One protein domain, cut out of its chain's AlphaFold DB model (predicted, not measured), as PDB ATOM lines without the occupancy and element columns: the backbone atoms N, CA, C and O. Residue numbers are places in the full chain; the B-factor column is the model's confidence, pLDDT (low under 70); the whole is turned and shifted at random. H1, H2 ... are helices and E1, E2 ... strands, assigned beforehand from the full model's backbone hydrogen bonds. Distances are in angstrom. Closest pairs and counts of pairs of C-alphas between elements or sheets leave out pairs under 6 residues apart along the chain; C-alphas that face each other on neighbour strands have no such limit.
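AT A GLANCE: This is residues 7 to 70 of the 70 residues of an uncharacterized protein of Comamonadaceae bacterium (UniProt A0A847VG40). Two helical arms stick out from opposite ends of a small core: residues 7 to 25, with H1, and residues 58 to 70, with most of H2. The core holds the short hairpin of E1 and E2 and the long loop of residues 41 to 53. The printed part has 64 residues, with two named helices and two named strands in the order H1, E1, E2, H2 along the chain and one antiparallel sheet, E1 - E2; of the 35 residues in named elements helices hold 29 and strands 6, and the class is mostly helix. The whole is extended and elongated, radius of gyration of the C-alphas 17.0 A, spanning 52 by 28 by 18 A.

HOW THE PARTS SIT: H1, residues 7 to 20, is apart from E2, residues 38 to 40, and from H2, residues 54 to 68. E1, residues 29 to 31, and E2 form an antiparallel hairpin at 147 degrees; N 30 and O 39 are 3.0 A apart, within hydrogen-bond range. E1 and H2 are apart. In H1 and H2 every O i to N i+4 pair is within hydrogen-bond range.

IN THESE COORDINATES: H1 begins at C-alpha 7 (28.422, -51.487, -35.087) and is 19.9 A long. E1 measures 7.1 A and E2 6.9 A. H2, 20.9 A, ends at C-alpha 68 (46.142, -15.984, -8.929).

THE WHOLE: The C-alphas of Asp 8 and Ala 70, the two farthest apart, are 52.2 A apart. The printed part has no cut; the link E2 to H2 is long. Residues 16 to 27, 42 to 49 and 69 to 70 have pLDDT under 70.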
ATOM      1  N   ILE A   7      28.638 -50.213 -35.795       74.69
ATOM      2  CA  ILE A   7      28.422 -51.487 -35.087       74.69
ATOM      3  C   ILE A   7      29.756 -52.194 -34.798       74.69
ATOM      4  O   ILE A   7      29.924 -52.788 -33.733       74.69
ATOM      5  N   ASP A   8      30.719 -52.097 -35.716       75.81
ATOM      6  CA  ASP A   8      32.043 -52.703 -35.546       75.81
ATOM      7  C   ASP A   8      32.850 -51.962 -34.475       75.81
ATOM      8  O   ASP A   8      33.546 -52.587 -33.676       75.81
ATOM      9  N   GLU A   9      32.698 -50.636 -34.399       75.19
ATOM     10  CA  GLU A   9      33.308 -49.824 -33.345       75.19
ATOM     11  C   GLU A   9      32.741 -50.172 -31.960       75.19
ATOM     12  O   GLU A   9      33.502 -50.314 -31.000       75.19
ATOM     13  N   GLN A  10      31.421 -50.348 -31.842       73.19
ATOM     14  CA  GLN A  10      30.801 -50.738 -30.573       73.19
ATOM     15  C   GLN A  10      31.232 -52.139 -30.131       73.19
ATOM     16  O   GLN A  10      31.667 -52.303 -28.992       73.19
ATOM     17  N   ARG A  11      31.217 -53.126 -31.038       76.94
ATOM     18  CA  ARG A  11      31.703 -54.486 -30.739       76.94
ATOM     19  C   ARG A  11      33.166 -54.496 -30.321       76.94
ATOM     20  O   ARG A  11      33.531 -55.203 -29.385       76.94
ATOM     21  N   TYR A  12      33.997 -53.698 -30.987       75.69
ATOM     22  CA  TYR A  12      35.395 -53.551 -30.615       75.69
ATOM     23  C   TYR A  12      35.537 -52.981 -29.198       75.69
ATOM     24  O   TYR A  12      36.280 -53.538 -28.390       75.69
ATOM     25  N   ARG A  13      34.788 -51.926 -28.845       72.44
ATOM     26  CA  ARG A  13      34.798 -51.355 -27.484       72.44
ATOM     27  C   ARG A  13      34.367 -52.374 -26.430       72.44
ATOM     28  O   ARG A  13      35.111 -52.582 -25.477       72.44
ATOM     29  N   GLU A  14      33.246 -53.064 -26.633       75.06
ATOM     30  CA  GLU A  14      32.744 -54.084 -25.700       75.06
ATOM     31  C   GLU A  14      33.739 -55.234 -25.497       75.06
ATOM     32  O   GLU A  14      33.962 -55.696 -24.376       75.06
ATOM     33  N   GLN A  15      34.371 -55.703 -26.575       71.62
ATOM     34  CA  GLN A  15      35.357 -56.777 -26.500       71.62
ATOM     35  C   GLN A  15      36.620 -56.327 -25.755       71.62
ATOM     36  O   GLN A  15      37.168 -57.081 -24.948       71.62
ATOM     37  N   THR A  16      37.044 -55.082 -25.976       67.25
ATOM     38  CA  THR A  16      38.196 -54.493 -25.285       67.25
ATOM     39  C   THR A  16      37.904 -54.285 -23.796       67.25
ATOM     40  O   THR A  16      38.754 -54.578 -22.959       67.25
ATOM     41  N   GLU A  17      36.693 -53.850 -23.436       66.94
ATOM     42  CA  GLU A  17      36.257 -53.718 -22.038       66.94
ATOM     43  C   GLU A  17      36.201 -55.072 -21.324       66.94
ATOM     44  O   GLU A  17      36.678 -55.196 -20.192       66.94
ATOM     45  N   ARG A  18      35.699 -56.118 -21.993       65.56
ATOM     46  CA  ARG A  18      35.700 -57.488 -21.453       65.56
ATOM     47  C   ARG A  18      37.115 -58.022 -21.240       65.56
ATOM     48  O   ARG A  18      37.379 -58.620 -20.202       65.56
ATOM     49  N   GLN A  19      38.035 -57.769 -22.172       61.88
ATOM     50  CA  GLN A  19      39.444 -58.150 -22.015       61.88
ATOM     51  C   GLN A  19      40.134 -57.377 -20.886       61.88
ATOM     52  O   GLN A  19      40.894 -57.964 -20.119       61.88
ATOM     53  N   ALA A  20      39.841 -56.083 -20.736       61.50
ATOM     54  CA  ALA A  20      40.352 -55.275 -19.630       61.50
ATOM     55  C   ALA A  20      39.809 -55.724 -18.259       61.50
ATOM     56  O   ALA A  20      40.455 -55.486 -17.241       61.50
ATOM     57  N   SER A  21      38.647 -56.384 -18.239       61.66
ATOM     58  CA  SER A  21      37.976 -56.873 -17.028       61.66
ATOM     59  C   SER A  21      38.350 -58.316 -16.655       61.66
ATOM     60  O   SER A  21      37.774 -58.871 -15.719       61.66
ATOM     61  N   MET A  22      39.288 -58.948 -17.372       61.59
ATOM     62  CA  MET A  22      39.723 -60.317 -17.076       61.59
ATOM     63  C   MET A  22      40.357 -60.410 -15.673       61.59
ATOM     64  O   MET A  22      41.245 -59.612 -15.350       61.59
ATOM     65  N   PRO A  23      39.968 -61.399 -14.844       56.47
ATOM     66  CA  PRO A  23      40.583 -61.626 -13.540       56.47
ATOM     67  C   PRO A  23      42.094 -61.837 -13.695       56.47
ATOM     68  O   PRO A  23      42.531 -62.724 -14.423       56.47
ATOM     69  N   GLY A  24      42.896 -61.003 -13.031       63.03
ATOM     70  CA  GLY A  24      44.363 -61.053 -13.095       63.03
ATOM     71  C   GLY A  24      45.012 -60.010 -14.011       63.03
ATOM     72  O   GLY A  24      46.211 -59.765 -13.879       63.03
ATOM     73  N   VAL A  25      44.250 -59.318 -14.869       62.25
ATOM     74  CA  VAL A  25      44.760 -58.155 -15.611       62.25
ATOM     75  C   VAL A  25      44.804 -56.958 -14.664       62.25
ATOM     76  O   VAL A  25      43.842 -56.210 -14.498       62.25
ATOM     77  N   MET A  26      45.937 -56.784 -13.984       63.47
ATOM     78  CA  MET A  26      46.160 -55.604 -13.155       63.47
ATOM     79  C   MET A  26      46.322 -54.376 -14.049       63.47
ATOM     80  O   MET A  26      47.167 -54.346 -14.945       63.47
ATOM     81  N   SER A  27      45.538 -53.333 -13.775       67.69
ATOM     82  CA  SER A  27      45.728 -52.034 -14.415       67.69
ATOM     83  C   SER A  27      47.168 -51.566 -14.174       67.69
ATOM     84  O   SER A  27      47.656 -51.687 -13.044       67.69
ATOM     85  N   PRO A  28      47.864 -51.014 -15.185       74.19
ATOM     86  CA  PRO A  28      49.214 -50.503 -14.987       74.19
ATOM     87  C   PRO A  28      49.227 -49.497 -13.832       74.19
ATOM     88  O   PRO A  28      48.305 -48.694 -13.677       74.19
ATOM     89  N   THR A  29      50.257 -49.555 -12.988       80.81
ATOM     90  CA  THR A  29      50.412 -48.644 -11.846       80.81
ATOM     91  C   THR A  29      51.725 -47.885 -11.943       80.81
ATOM     92  O   THR A  29      52.687 -48.356 -12.544       80.81
ATOM     93  N   PHE A  30      51.773 -46.702 -11.338       83.06
ATOM     94  CA  PHE A  30      53.003 -45.923 -11.209       83.06
ATOM     95  C   PHE A  30      53.165 -45.384  -9.791       83.06
ATOM     96  O   PHE A  30      52.193 -45.278  -9.040       83.06
ATOM     97  N   ARG A  31      54.396 -45.018  -9.428       87.62
ATOM     98  CA  ARG A  31      54.705 -44.382  -8.146       87.62
ATOM     99  C   ARG A  31      54.719 -42.866  -8.310       87.62
ATOM    100  O   ARG A  31      55.501 -42.341  -9.092       87.62
ATOM    101  N   CYS A  32      53.858 -42.170  -7.574       88.94
ATOM    102  CA  CYS A  32      53.828 -40.710  -7.575       88.94
ATOM    103  C   CYS A  32      55.127 -40.147  -6.990       88.94
ATOM    104  O   CYS A  32      55.483 -40.496  -5.865       88.94
ATOM    105  N   VAL A  33      55.787 -39.224  -7.690       90.25
ATOM    106  CA  VAL A  33      57.018 -38.594  -7.175       90.25
ATOM    107  C   VAL A  33      56.775 -37.605  -6.035       90.25
ATOM    108  O   VAL A  33      57.669 -37.366  -5.237       90.25
ATOM    109  N   ALA A  34      55.562 -37.057  -5.920       89.88
ATOM    110  CA  ALA A  34      55.236 -36.074  -4.886       89.88
ATOM    111  C   ALA A  34      54.850 -36.707  -3.539       89.88
ATOM    112  O   ALA A  34      55.151 -36.149  -2.492       89.88
ATOM    113  N   CYS A  35      54.156 -37.851  -3.550       91.44
ATOM    114  CA  CYS A  35      53.662 -38.493  -2.324       91.44
ATOM    115  C   CYS A  35      54.122 -39.944  -2.136       91.44
ATOM    116  O   CYS A  35      53.745 -40.579  -1.157       91.44
ATOM    117  N   GLY A  36      54.874 -40.508  -3.084       88.31
ATOM    118  CA  GLY A  36      55.429 -41.861  -3.004       88.31
ATOM    119  C   GLY A  36      54.419 -43.007  -3.128       88.31
ATOM    120  O   GLY A  36      54.845 -44.161  -3.202       88.31
ATOM    121  N   ARG A  37      53.108 -42.723  -3.169       88.62
ATOM    122  CA  ARG A  37      52.039 -43.730  -3.268       88.62
ATOM    123  C   ARG A  37      51.956 -44.324  -4.676       88.62
ATOM    124  O   ARG A  37      52.171 -43.615  -5.663       88.62
ATOM    125  N   ARG A  38      51.595 -45.611  -4.769       86.38
ATOM    126  CA  ARG A  38      51.191 -46.220  -6.046       86.38
ATOM    127  C   ARG A  38      49.818 -45.703  -6.448       86.38
ATOM    128  O   ARG A  38      48.938 -45.527  -5.610       86.38
ATOM    129  N   SER A  39      49.640 -45.431  -7.728       83.94
ATOM    130  CA  SER A  39      48.369 -44.999  -8.297       83.94
ATOM    131  C   SER A  39      48.088 -45.781  -9.568       83.94
ATOM    132  O   SER A  39      49.005 -46.066 -10.340       83.94
ATOM    133  N   ALA A  40      46.816 -46.130  -9.763       79.69
ATOM    134  CA  ALA A  40      46.352 -46.763 -10.984       79.69
ATOM    135  C   ALA A  40      46.466 -45.783 -12.152       79.69
ATOM    136  O   ALA A  40      46.159 -44.592 -12.035       79.69
ATOM    137  N   MET A  41      46.925 -46.294 -13.283       74.19
ATOM    138  CA  MET A  41      47.040 -45.540 -14.510       74.19
ATOM    139  C   MET A  41      45.738 -45.671 -15.295       74.19
ATOM    140  O   MET A  41      45.249 -46.774 -15.531       74.19
ATOM    141  N   LYS A  42      45.160 -44.539 -15.702       68.69
ATOM    142  CA  LYS A  42      44.041 -44.543 -16.647       68.69
ATOM    143  C   LYS A  42      44.604 -44.657 -18.066       68.69
ATOM    144  O   LYS A  42      45.183 -43.698 -18.576       68.69
ATOM    145  N   GLY A  43      44.422 -45.823 -18.682       66.19
ATOM    146  CA  GLY A  43      44.801 -46.106 -20.069       66.19
ATOM    147  C   GLY A  43      46.281 -46.446 -20.287       66.19
ATOM    148  O   GLY A  43      47.054 -46.616 -19.348       66.19
ATOM    149  N   TYR A  44      46.670 -46.529 -21.561       59.72
ATOM    150  CA  TYR A  44      47.996 -46.960 -22.024       59.72
ATOM    151  C   TYR A  44      48.965 -45.777 -22.208       59.72
ATOM    152  O   TYR A  44      49.581 -45.605 -23.258       59.72
ATOM    153  N   LYS A  45      49.066 -44.876 -21.227       56.94
ATOM    154  CA  LYS A  45      50.058 -43.792 -21.313       56.94
ATOM    155  C   LYS A  45      51.402 -44.301 -20.804       56.94
ATOM    156  O   LYS A  45      51.476 -44.848 -19.712       56.94
ATOM    157  N   ARG A  46      52.483 -44.086 -21.562       58.38
ATOM    158  CA  ARG A  46      53.842 -44.220 -21.018       58.38
ATOM    159  C   ARG A  46      53.977 -43.218 -19.876       58.38
ATOM    160  O   ARG A  46      53.763 -42.021 -20.070       58.38
ATOM    161  N   THR A  47      54.276 -43.700 -18.676       62.06
ATOM    162  CA  THR A  47      54.583 -42.820 -17.551       62.06
ATOM    163  C   THR A  47      55.928 -42.185 -17.865       62.06
ATOM    164  O   THR A  47      56.946 -42.870 -17.874       62.06
ATOM    165  N   ALA A  48      55.942 -40.888 -18.167       64.62
ATOM    166  CA  ALA A  48      57.194 -40.147 -18.144       64.62
ATOM    167  C   ALA A  48      57.785 -40.234 -16.727       64.62
ATOM    168  O   ALA A  48      57.037 -40.237 -15.739       64.62
ATOM    169  N   ALA A  49      59.114 -40.312 -16.620       68.56
ATOM    170  CA  ALA A  49      59.794 -40.181 -15.337       68.56
ATOM    171  C   ALA A  49      59.336 -38.871 -14.667       68.56
ATOM    172  O   ALA A  49      59.310 -37.826 -15.312       68.56
ATOM    173  N   GLY A  50      58.915 -38.932 -13.400       74.62
ATOM    174  CA  GLY A  50      58.384 -37.754 -12.698       74.62
ATOM    175  C   GLY A  50      56.857 -37.632 -12.629       74.62
ATOM    176  O   GLY A  50      56.354 -36.557 -12.313       74.62
ATOM    177  N   SER A  51      56.087 -38.686 -12.913       82.88
ATOM    178  CA  SER A  51      54.621 -38.610 -12.873       82.88
ATOM    179  C   SER A  51      54.050 -38.336 -11.469       82.88
ATOM    180  O   SER A  51      54.501 -38.859 -10.445       82.88
ATOM    181  N   ILE A  52      53.003 -37.508 -11.427       87.69
ATOM    182  CA  ILE A  52      52.316 -37.068 -10.206       87.69
ATOM    183  C   ILE A  52      50.888 -37.633 -10.207       87.69
ATOM    184  O   ILE A  52      50.223 -37.655 -11.242       87.69
ATOM    185  N   CYS A  53      50.399 -38.104  -9.057       87.88
ATOM    186  CA  CYS A  53      49.030 -38.613  -8.941       87.88
ATOM    187  C   CYS A  53      47.980 -37.494  -9.016       87.88
ATOM    188  O   CYS A  53      48.263 -36.330  -8.725       87.88
ATOM    189  N   ALA A  54      46.740 -37.863  -9.355       86.56
ATOM    190  CA  ALA A  54      45.632 -36.918  -9.513       86.56
ATOM    191  C   ALA A  54      45.412 -36.039  -8.269       86.56
ATOM    192  O   ALA A  54      45.239 -34.833  -8.408       86.56
ATOM    193  N   ALA A  55      45.514 -36.610  -7.064       89.62
ATOM    194  CA  ALA A  55      45.371 -35.868  -5.809       89.62
ATOM    195  C   ALA A  55      46.458 -34.790  -5.636       89.62
ATOM    196  O   ALA A  55      46.161 -33.641  -5.313       89.62
ATOM    197  N   CYS A  56      47.723 -35.134  -5.900       90.50
ATOM    198  CA  CYS A  56      48.827 -34.177  -5.830       90.50
ATOM    199  C   CYS A  56      48.731 -33.110  -6.929       90.50
ATOM    200  O   CYS A  56      49.065 -31.951  -6.682       90.50
ATOM    201  N   ASN A  57      48.244 -33.475  -8.119       90.25
ATOM    202  CA  ASN A  57      47.989 -32.509  -9.181       90.25
ATOM    203  C   ASN A  57      46.864 -31.537  -8.792       90.25
ATOM    204  O   ASN A  57      47.035 -30.330  -8.901       90.25
ATOM    205  N   GLN A  58      45.752 -32.039  -8.251       90.31
ATOM    206  CA  GLN A  58      44.637 -31.206  -7.798       90.31
ATOM    207  C   GLN A  58      45.065 -30.239  -6.687       90.31
ATOM    208  O   GLN A  58      44.758 -29.052  -6.758       90.31
ATOM    209  N   ALA A  59      45.853 -30.703  -5.713       91.56
ATOM    210  CA  ALA A  59      46.417 -29.840  -4.673       91.56
ATOM    211  C   ALA A  59      47.338 -28.748  -5.251       91.56
ATOM    212  O   ALA A  59      47.347 -27.614  -4.767       91.56
ATOM    213  N   ARG A  60      48.111 -29.061  -6.300       90.00
ATOM    214  CA  ARG A  60      48.951 -28.080  -7.003       90.00
ATOM    215  C   ARG A  60      48.106 -27.023  -7.709       90.00
ATOM    216  O   ARG A  60      48.394 -25.839  -7.554       90.00
ATOM    217  N   GLU A  61      47.078 -27.430  -8.445       91.81
ATOM    218  CA  GLU A  61      46.194 -26.499  -9.154       91.81
ATOM    219  C   GLU A  61      45.406 -25.612  -8.180       91.81
ATOM    220  O   GLU A  61      45.327 -24.406  -8.386       91.81
ATOM    221  N   GLN A  62      44.945 -26.150  -7.047       90.31
ATOM    222  CA  GLN A  62      44.319 -25.348  -5.988       90.31
ATOM    223  C   GLN A  62      45.264 -24.279  -5.422       90.31
ATOM    224  O   GLN A  62      44.852 -23.143  -5.199       90.31
ATOM    225  N   ARG A  63      46.546 -24.608  -5.206       89.25
ATOM    226  CA  ARG A  63      47.546 -23.623  -4.756       89.25
ATOM    227  C   ARG A  63      47.797 -22.540  -5.801       89.25
ATOM    228  O   ARG A  63      47.961 -21.386  -5.425       89.25
ATOM    229  N   LYS A  64      47.831 -22.896  -7.089       89.75
ATOM    230  CA  LYS A  64      47.953 -21.913  -8.175       89.75
ATOM    231  C   LYS A  64      46.735 -20.998  -8.222       89.75
ATOM    232  O   LYS A  64      46.911 -19.790  -8.225       89.75
ATOM    233  N   ALA A  65      45.529 -21.561  -8.175       87.38
ATOM    234  CA  ALA A  65      44.290 -20.790  -8.178       87.38
ATOM    235  C   ALA A  65      44.248 -19.782  -7.016       87.38
ATOM    236  O   ALA A  65      43.942 -18.617  -7.232       87.38
ATOM    237  N   ARG A  66      44.661 -20.190  -5.806       85.81
ATOM    238  CA  ARG A  66      44.773 -19.283  -4.647       85.81
ATOM    239  C   ARG A  66      45.800 -18.163  -4.832       85.81
ATOM    240  O   ARG A  66      45.586 -17.085  -4.306       85.81
ATOM    241  N   LYS A  67      46.905 -18.420  -5.538       79.00
ATOM    242  CA  LYS A  67      47.934 -17.406  -5.829       79.00
ATOM    243  C   LYS A  67      47.530 -16.423  -6.926       79.00
ATOM    244  O   LYS A  67      48.085 -15.344  -6.968       79.00
ATOM    245  N   VAL A  68      46.652 -16.833  -7.839       74.81
ATOM    246  CA  VAL A  68      46.142 -15.984  -8.929       74.81
ATOM    247  C   VAL A  68      44.957 -15.137  -8.460       74.81
ATOM    248  O   VAL A  68      44.725 -14.062  -8.992       74.81
ATOM    249  N   ALA A  69      44.197 -15.626  -7.478       63.16
ATOM    250  CA  ALA A  69      43.052 -14.927  -6.897       63.16
ATOM    251  C   ALA A  69      43.419 -13.936  -5.770       63.16
ATOM    252  O   ALA A  69      42.515 -13.327  -5.202       63.16
ATOM    253  N   ALA A  70      44.703 -13.823  -5.423       55.38
ATOM    254  CA  ALA A  70      45.249 -12.891  -4.435       55.38
ATOM    255  C   ALA A  70      46.103 -11.844  -5.151       55.38
ATOM    256  O   ALA A  70      46.061 -10.675  -4.717       55.38
TER     257      ALA A  70